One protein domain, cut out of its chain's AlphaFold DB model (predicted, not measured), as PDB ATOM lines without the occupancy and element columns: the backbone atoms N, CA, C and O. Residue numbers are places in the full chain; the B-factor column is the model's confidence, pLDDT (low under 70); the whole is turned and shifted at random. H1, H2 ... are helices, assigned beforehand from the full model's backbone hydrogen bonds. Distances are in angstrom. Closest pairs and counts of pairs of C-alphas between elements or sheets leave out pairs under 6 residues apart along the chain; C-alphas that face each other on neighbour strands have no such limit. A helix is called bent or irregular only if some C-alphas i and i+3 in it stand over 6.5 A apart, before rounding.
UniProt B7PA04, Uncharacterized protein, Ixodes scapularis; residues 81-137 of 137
ATOM      1  N   LEU A  81      -8.515  -1.956  47.357       82.06
ATOM      2  CA  LEU A  81      -7.292  -1.399  47.910       82.06
ATOM      3  C   LEU A  81      -7.660  -0.254  48.846       82.06
ATOM      4  O   LEU A  81      -8.334   0.694  48.452       82.06
ATOM      5  N   GLU A  82      -7.206  -0.355  50.088       82.69
ATOM      6  CA  GLU A  82      -7.318   0.707  51.080       82.69
ATOM      7  C   GLU A  82      -5.909   1.095  51.523       82.69
ATOM      8  O   GLU A  82      -5.098   0.240  51.882       82.69
ATOM      9  N   GLY A  83      -5.592   2.386  51.459       79.50
ATOM     10  CA  GLY A  83      -4.264   2.894  51.782       79.50
ATOM     11  C   GLY A  83      -3.939   4.185  51.040       79.50
ATOM     12  O   GLY A  83      -4.610   4.559  50.082       79.50
ATOM     13  N   SER A  84      -2.909   4.884  51.508       78.12
ATOM     14  CA  SER A  84      -2.328   6.034  50.807       78.12
ATOM     15  C   SER A  84      -1.056   5.604  50.083       78.12
ATOM     16  O   SER A  84      -0.325   4.762  50.599       78.12
ATOM     17  N   ASP A  85      -0.787   6.213  48.925       76.62
ATOM     18  CA  ASP A  85       0.410   5.952  48.113       76.62
ATOM     19  C   ASP A  85       0.521   4.475  47.694       76.62
ATOM     20  O   ASP A  85       1.469   3.768  48.001       76.62
ATOM     21  N   VAL A  86      -0.516   3.952  47.053       78.19
ATOM     22  CA  VAL A  86      -0.599   2.548  46.635       78.19
ATOM     23  C   VAL A  86       0.308   2.334  45.410       78.19
ATOM     24  O   VAL A  86       0.124   3.036  44.414       78.19
ATOM     25  N   PRO A  87       1.288   1.407  45.442       83.38
ATOM     26  CA  PRO A  87       2.143   1.163  44.287       83.38
ATOM     27  C   PRO A  87       1.362   0.467  43.171       83.38
ATOM     28  O   PRO A  87       0.417  -0.287  43.420       83.38
ATOM     29  N   ARG A  88       1.780   0.708  41.930       88.12
ATOM     30  CA  ARG A  88       1.137   0.138  40.747       88.12
ATOM     31  C   ARG A  88       1.377  -1.380  40.658       88.12
ATOM     32  O   ARG A  88       2.454  -1.851  41.032       88.12
ATOM     33  N   PRO A  89       0.388  -2.163  40.188       88.38
ATOM     34  CA  PRO A  89       0.498  -3.615  40.129       88.38
ATOM     35  C   PRO A  89       1.476  -4.063  39.038       88.38
ATOM     36  O   PRO A  89       1.471  -3.535  37.924       88.38
ATOM     37  N   VAL A  90       2.273  -5.085  39.344       89.88
ATOM     38  CA  VAL A  90       3.177  -5.752  38.394       89.88
ATOM     39  C   VAL A  90       2.514  -7.000  37.822       89.88
ATOM     40  O   VAL A  90       1.902  -7.765  38.557       89.88
ATOM     41  N   LEU A  91       2.646  -7.240  36.519       87.38
ATOM     42  CA  LEU A  91       2.062  -8.428  35.872       87.38
ATOM     43  C   LEU A  91       3.064  -9.573  35.758       87.38
ATOM     44  O   LEU A  91       2.701 -10.753  35.773       87.38
ATOM     45  N   LYS A  92       4.340  -9.209  35.649       87.81
ATOM     46  CA  LYS A  92       5.462 -10.130  35.511       87.81
ATOM     47  C   LYS A  92       6.409  -9.950  36.678       87.81
ATOM     48  O   LYS A  92       6.654  -8.841  37.137       87.81
ATOM     49  N   LEU A  93       7.028 -11.047  37.098       85.44
ATOM     50  CA  LEU A  93       8.035 -11.002  38.154       85.44
ATOM     51  C   LEU A  93       9.282 -10.219  37.742       85.44
ATOM     52  O   LEU A  93       9.952  -9.652  38.592       85.44
ATOM     53  N   GLU A  94       9.578 -10.142  36.450       86.31
ATOM     54  CA  GLU A  94      10.716  -9.376  35.926       86.31
ATOM     55  C   GLU A  94      10.547  -7.865  36.169       86.31
ATOM     56  O   GLU A  94      11.526  -7.164  36.402       86.31
ATOM     57  N   GLU A  95       9.300  -7.389  36.267       84.75
ATOM     58  CA  GLU A  95       8.946  -5.997  36.590       84.75
ATOM     59  C   GLU A  95       9.124  -5.660  38.083       84.75
ATOM     60  O   GLU A  95       8.787  -4.562  38.527       84.75
ATOM     61  N   THR A  96       9.614  -6.597  38.901       82.75
ATOM     62  CA  THR A  96       9.856  -6.352  40.334       82.75
ATOM     63  C   THR A  96      11.273  -5.872  40.634       82.75
ATOM     64  O   THR A  96      11.525  -5.371  41.727       82.75
ATOM     65  N   GLY A  97      12.206  -6.035  39.686       83.75
ATOM     66  CA  GLY A  97      13.628  -5.750  39.907       83.75
ATOM     67  C   GLY A  97      14.329  -6.767  40.815       83.75
ATOM     68  O   GLY A  97      15.432  -6.504  41.291       83.75
ATOM     69  N   LEU A  98      13.701  -7.920  41.068       85.62
ATOM     70  CA  LEU A  98      14.313  -9.014  41.813       85.62
ATOM     71  C   LEU A  98      15.431  -9.694  40.996       85.62
ATOM     72  O   LEU A  98      15.319  -9.793  39.775       85.62
ATOM     73  N   PRO A  99      16.478 -10.223  41.659       87.62
ATOM     74  CA  PRO A  99      17.504 -11.045  41.020       87.62
ATOM     75  C   PRO A  99      16.918 -12.237  40.253       87.62
ATOM     76  O   PRO A  99      15.988 -12.889  40.737       87.62
ATOM     77  N   ASP A 100      17.531 -12.593  39.122       87.00
ATOM     78  CA  ASP A 100      17.069 -13.678  38.240       87.00
ATOM     79  C   ASP A 100      16.923 -15.031  38.957       87.00
ATOM     80  O   ASP A 100      16.012 -15.814  38.671       87.00
ATOM     81  N   GLU A 101      17.785 -15.300  39.942       89.12
ATOM     82  CA  GLU A 101      17.709 -16.504  40.775       89.12
ATOM     83  C   GLU A 101      16.415 -16.570  41.598       89.12
ATOM     84  O   GLU A 101      15.824 -17.641  41.748       89.12
ATOM     85  N   LEU A 102      15.956 -15.431  42.130       86.88
ATOM     86  CA  LEU A 102      14.696 -15.349  42.871       86.88
ATOM     87  C   LEU A 102      13.508 -15.389  41.921       86.88
ATOM     88  O   LEU A 102      12.551 -16.113  42.186       86.88
ATOM     89  N   VAL A 103      13.588 -14.672  40.798       88.12
ATOM     90  CA  VAL A 103      12.550 -14.685  39.760       88.12
ATOM     91  C   VAL A 103      12.290 -16.110  39.275       88.12
ATOM     92  O   VAL A 103      11.134 -16.498  39.143       88.12
ATOM     93  N   SER A 104      13.334 -16.915  39.074       88.44
ATOM     94  CA  SER A 104      13.200 -18.314  38.646       88.44
ATOM     95  C   SER A 104      12.441 -19.161  39.671       88.44
ATOM     96  O   SER A 104      11.486 -19.841  39.317       88.44
ATOM     97  N   LYS A 105      12.788 -19.044  40.959       89.69
ATOM     98  CA  LYS A 105      12.096 -19.769  42.041       89.69
ATOM     99  C   LYS A 105      10.645 -19.326  42.204       89.69
ATOM    100  O   LYS A 105       9.762 -20.134  42.463       89.69
ATOM    101  N   LEU A 106      10.389 -18.029  42.079       86.56
ATOM    102  CA  LEU A 106       9.046 -17.478  42.206       86.56
ATOM    103  C   LEU A 106       8.171 -17.832  40.991       86.56
ATOM    104  O   LEU A 106       6.968 -18.012  41.157       86.56
ATOM    105  N   LYS A 107       8.756 -17.992  39.794       87.94
ATOM    106  CA  LYS A 107       8.058 -18.505  38.601       87.94
ATOM    107  C   LYS A 107       7.537 -19.930  38.808       87.94
ATOM    108  O   LYS A 107       6.457 -20.235  38.312       87.94
ATOM    109  N   ASP A 108       8.227 -20.767  39.581       86.88
ATOM    110  CA  ASP A 108       7.738 -22.115  39.914       86.88
ATOM    111  C   ASP A 108       6.498 -22.087  40.828       86.88
ATOM    112  O   ASP A 108       5.666 -22.989  40.775       86.88
ATOM    113  N   ILE A 109       6.353 -21.042  41.652       85.94
ATOM    114  CA  ILE A 109       5.251 -20.893  42.618       85.94
ATOM    115  C   ILE A 109       4.053 -20.180  41.985       85.94
ATOM    116  O   ILE A 109       2.916 -20.628  42.105       85.94
ATOM    117  N   PHE A 110       4.306 -19.045  41.336       80.94
ATOM    118  CA  PHE A 110       3.266 -18.171  40.794       80.94
ATOM    119  C   PHE A 110       2.956 -18.442  39.317       80.94
ATOM    120  O   PHE A 110       1.978 -17.917  38.794       80.94
ATOM    121  N   GLY A 111       3.760 -19.258  38.636       81.88
ATOM    122  CA  GLY A 111       3.638 -19.498  37.204       81.88
ATOM    123  C   GLY A 111       4.115 -18.315  36.356       81.88
ATOM    124  O   GLY A 111       4.874 -17.449  36.792       81.88
ATOM    125  N   SER A 112       3.679 -18.286  35.094       77.44
ATOM    126  CA  SER A 112       4.071 -17.247  34.129       77.44
ATOM    127  C   SER A 112       3.322 -15.923  34.303       77.44
ATOM    128  O   SER A 112       3.785 -14.903  33.797       77.44
ATOM    129  N   GLN A 113       2.179 -15.933  34.991       80.75
ATOM    130  CA  GLN A 113       1.327 -14.767  35.192       80.75
ATOM    131  C   GLN A 113       0.975 -14.638  36.668       80.75
ATOM    132  O   GLN A 113       0.486 -15.583  37.283       80.75
ATOM    133  N   LEU A 114       1.201 -13.450  37.224       84.06
ATOM    134  CA  LEU A 114       0.871 -13.172  38.613       84.06
ATOM    135  C   LEU A 114      -0.646 -13.090  38.802       84.06
ATOM    136  O   LEU A 114      -1.366 -12.462  38.023       84.06
ATOM    137  N   GLY A 115      -1.135 -13.710  39.876       85.06
ATOM    138  CA  GLY A 115      -2.507 -13.503  40.329       85.06
ATOM    139  C   GLY A 115      -2.720 -12.063  40.826       85.06
ATOM    140  O   GLY A 115      -1.745 -11.378  41.149       85.06
ATOM    141  N   PRO A 116      -3.974 -11.597  40.962       83.50
ATOM    142  CA  PRO A 116      -4.271 -10.215  41.347       83.50
ATOM    143  C   PRO A 116      -3.645  -9.814  42.697       83.50
ATOM    144  O   PRO A 116      -3.060  -8.742  42.830       83.50
ATOM    145  N   PHE A 117      -3.681 -10.720  43.685       84.88
ATOM    146  CA  PHE A 117      -3.053 -10.502  44.993       84.88
ATOM    147  C   PHE A 117      -1.532 -10.386  44.910       84.88
ATOM    148  O   PHE A 117      -0.960  -9.497  45.529       84.88
ATOM    149  N   ALA A 118      -0.870 -11.262  44.153       86.75
ATOM    150  CA  ALA A 118       0.586 -11.239  44.026       86.75
ATOM    151  C   ALA A 118       1.063 -10.017  43.221       86.75
ATOM    152  O   ALA A 118       2.061  -9.396  43.582       86.75
ATOM    153  N   SER A 119       0.302  -9.638  42.192       88.62
ATOM    154  CA  SER A 119       0.565  -8.477  41.334       88.62
ATOM    155  C   SER A 119       0.643  -7.176  42.131       88.62
ATOM    156  O   SER A 119       1.497  -6.335  41.872       88.62
ATOM    157  N   TYR A 120      -0.221  -7.017  43.136       87.62
ATOM    158  CA  TYR A 120      -0.188  -5.866  44.038       87.62
ATOM    159  C   TYR A 120       0.704  -6.083  45.272       87.62
ATOM    160  O   TYR A 120       1.416  -5.183  45.720       87.62
ATOM    161  N   GLY A 121       0.682  -7.288  45.838       88.06
ATOM    162  CA  GLY A 121       1.376  -7.615  47.077       88.06
ATOM    163  C   GLY A 121       2.890  -7.496  46.952       88.06
ATOM    164  O   GLY A 121       3.524  -6.928  47.835       88.06
ATOM    165  N   LEU A 122       3.478  -7.956  45.843       87.94
ATOM    166  CA  LEU A 122       4.925  -7.881  45.621       87.94
ATOM    167  C   LEU A 122       5.468  -6.441  45.656       87.94
ATOM    168  O   LEU A 122       6.334  -6.174  46.490       87.94
ATOM    169  N   PRO A 123       4.978  -5.489  44.839       88.19
ATOM    170  CA  PRO A 123       5.472  -4.116  44.883       88.19
ATOM    171  C   PRO A 123       5.175  -3.447  46.233       88.19
ATOM    172  O   PRO A 123       6.005  -2.696  46.740       88.19
ATOM    173  N   SER A 124       4.052  -3.778  46.881       87.69
ATOM    174  CA  SER A 124       3.734  -3.294  48.231       87.69
ATOM    175  C   SER A 124       4.749  -3.779  49.281       87.69
ATOM    176  O   SER A 124       5.292  -2.967  50.029       87.69
ATOM    177  N   LEU A 125       5.098  -5.067  49.281       86.19
ATOM    178  CA  LEU A 125       6.071  -5.656  50.208       86.19
ATOM    179  C   LEU A 125       7.496  -5.150  49.954       86.19
ATOM    180  O   LEU A 125       8.202  -4.772  50.890       86.19
ATOM    181  N   LEU A 126       7.917  -5.105  48.687       86.94
ATOM    182  CA  LEU A 126       9.261  -4.666  48.296       86.94
ATOM    183  C   LEU A 126       9.464  -3.163  48.522       86.94
ATOM    184  O   LEU A 126      10.582  -2.722  48.791       86.94
ATOM    185  N   SER A 127       8.381  -2.379  48.498       85.06
ATOM    186  CA  SER A 127       8.401  -0.967  48.889       85.06
ATOM    187  C   SER A 127       8.636  -0.750  50.387       85.06
ATOM    188  O   SER A 127       8.579   0.384  50.846       85.06
ATOM    189  N   GLY A 128       8.878  -1.808  51.172       81.75
ATOM    190  CA  GLY A 128       9.142  -1.710  52.604       81.75
ATOM    191  C   GLY A 128       7.944  -1.194  53.402       81.75
ATOM    192  O   GLY A 128       8.110  -0.742  54.538       81.75
ATOM    193  N   ARG A 129       6.742  -1.250  52.827       83.94
ATOM    194  CA  ARG A 129       5.505  -0.847  53.488       83.94
ATOM    195  C   ARG A 129       4.929  -1.987  54.296       83.94
ATOM    196  O   ARG A 129       5.188  -3.162  54.038       83.94
ATOM    197  N   ASP A 130       4.142  -1.609  55.284       85.62
ATOM    198  CA  ASP A 130       3.364  -2.571  56.037       85.62
ATOM    199  C   ASP A 130       2.146  -2.933  55.186       85.62
ATOM    200  O   ASP A 130       1.382  -2.069  54.756       85.62
ATOM    201  N   HIS A 131       2.028  -4.219  54.877       84.44
ATOM    202  CA  HIS A 131       1.033  -4.751  53.961       84.44
ATOM    203  C   HIS A 131       0.133  -5.729  54.710       84.44
ATOM    204  O   HIS A 131       0.619  -6.630  55.393       84.44
ATOM    205  N   VAL A 132      -1.180  -5.571  54.554       85.12
ATOM    206  CA  VAL A 132      -2.176  -6.518  55.061       85.12
ATOM    207  C   VAL A 132      -3.011  -6.991  53.883       85.12
ATOM    208  O   VAL A 132      -3.712  -6.202  53.253       85.12
ATOM    209  N   SER A 133      -2.940  -8.287  53.593       82.00
ATOM    210  CA  SER A 133      -3.761  -8.940  52.576       82.00
ATOM    211  C   SER A 133      -4.834  -9.795  53.240       82.00
ATOM    212  O   SER A 133      -4.518 -10.684  54.030       82.00
ATOM    213  N   LEU A 134      -6.091  -9.564  52.873       84.94
ATOM    214  CA  LEU A 134      -7.217 -10.430  53.219       84.94
ATOM    215  C   LEU A 134      -7.617 -11.229  51.980       84.94
ATOM    216  O   LEU A 134      -8.115 -10.659  51.012       84.94
ATOM    217  N   GLY A 135      -7.385 -12.539  52.021       77.50
ATOM    218  CA  GLY A 135      -7.887 -13.494  51.035       77.50
ATOM    219  C   GLY A 135      -8.980 -14.358  51.658       77.50
ATOM    220  O   GLY A 135      -8.830 -14.802  52.794       77.50
ATOM    221  N   GLY A 136     -10.077 -14.561  50.931       65.44
ATOM    222  CA  GLY A 136     -11.062 -15.605  51.212       65.44
ATOM    223  C   GLY A 136     -11.085 -16.582  50.041       65.44
ATOM    224  O   GLY A 136     -11.016 -16.124  48.898       65.44
ATOM    225  N   ASP A 137     -11.115 -17.881  50.346       52.84
ATOM    226  CA  ASP A 137     -11.293 -18.978  49.378       52.84
ATOM    227  C   ASP A 137     -12.593 -18.853  48.561       52.84
ATOM    228  O   ASP A 137     -13.634 -18.445  49.135       52.84
TER     229      ASP A 137
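What this domain is: This is residues 81 to 137 of the 137 residues of an uncharacterized protein of Ixodes scapularis (UniProt B7PA04). Two helices of equal length in residues, H2 and H3, stand at opposite sides of a small open frame; the short helix H1 fills the gap at one end, and the five-residue link 111 to 115 spans the other. The first stretch, residues 81 to 92, runs past H3 on its way to H1, and the tail after H3, residues 127 to 137, folds back past H3. You will read 57 printed residues with three named helices, in the order H1, H2, H3, and no named strand; the class is all helix, though only 26 of the 57 residues are in named elements. The contacts between helices are few, yet the whole is compact, with a radius of gyration of the C-alphas of 11.6 A. The C-alphas span 31 by 27 by 15 A along their three main axes.

How they stand to each other: Begin with H2, residues 100 to 110, which shares with H3, residues 116 to 126, the greatest number of residues in a helix, 11. Look back along the chain from H2 to H1, residues 93 to 96, and you find the two helices that touch, with 4 pairs of C-alphas within 8 A. Their closest C-alphas are those of Leu 93 and Val 103, 6.0 A apart, and their centres are 10.1 A apart. From H1, look across to H3: these two are close but not clearly touching, with 2 pairs of C-alphas within 8 A. Here the closest C-alphas are those of Thr 96 and Pro 123, 6.7 A apart, and the centres are 10.6 A apart. H2 and H3 follow each other in the chain but are apart, only just, with their closest C-alphas 8.1 A from each other. Now look at the backbone N and O atoms: 6 of 7 pairs of O of residue i and N of residue i+4 are within hydrogen-bond range in H2, and 6 of 7 in H3. H1 is too short for such a pair, but its one pair of O of residue i and N of residue i+3 is within range.

Where its parts are: Find C-alpha 100 at (17.069, -13.678, 38.240); from there H2 runs to C-alpha 110 at (3.266, -18.171, 40.794), 14.7 A from first to last C-alpha. Next find C-alpha 116 at (-4.271, -10.215, 41.347), where H3 begins; it runs 16.2 A to C-alpha 126 at (9.261, -4.666, 48.296). H3 is neither bent nor irregular, but only just: C-alphas 119 and 122 are 6.1 A apart. H1 begins at C-alpha 93, printed at (8.035, -11.002, 38.154), and has four residues, Leu 93 to Thr 96.

The domain as a whole: The printed part runs from residue 81 to residue 137, the chain's last residue, and has no cut. Look for the two C-alphas farthest apart at Glu 82 and Glu 101, 32.1 A from each other; the C-alphas of Leu 81 and Asp 137, the first and last printed, are 18.1 A apart. Both links between helices are tight: H1 to H2 has 3 residues and H2 to H3 has 5. Before H1, residues 81 to 92 form a long stretch with no named element, and their C-alphas lie 7 to 17 A from the mean of all C-alphas. In the B-factor column, the mean pLDDT of the printed part of this predicted model is 84.0; the two residues under 70 are 136 and 137.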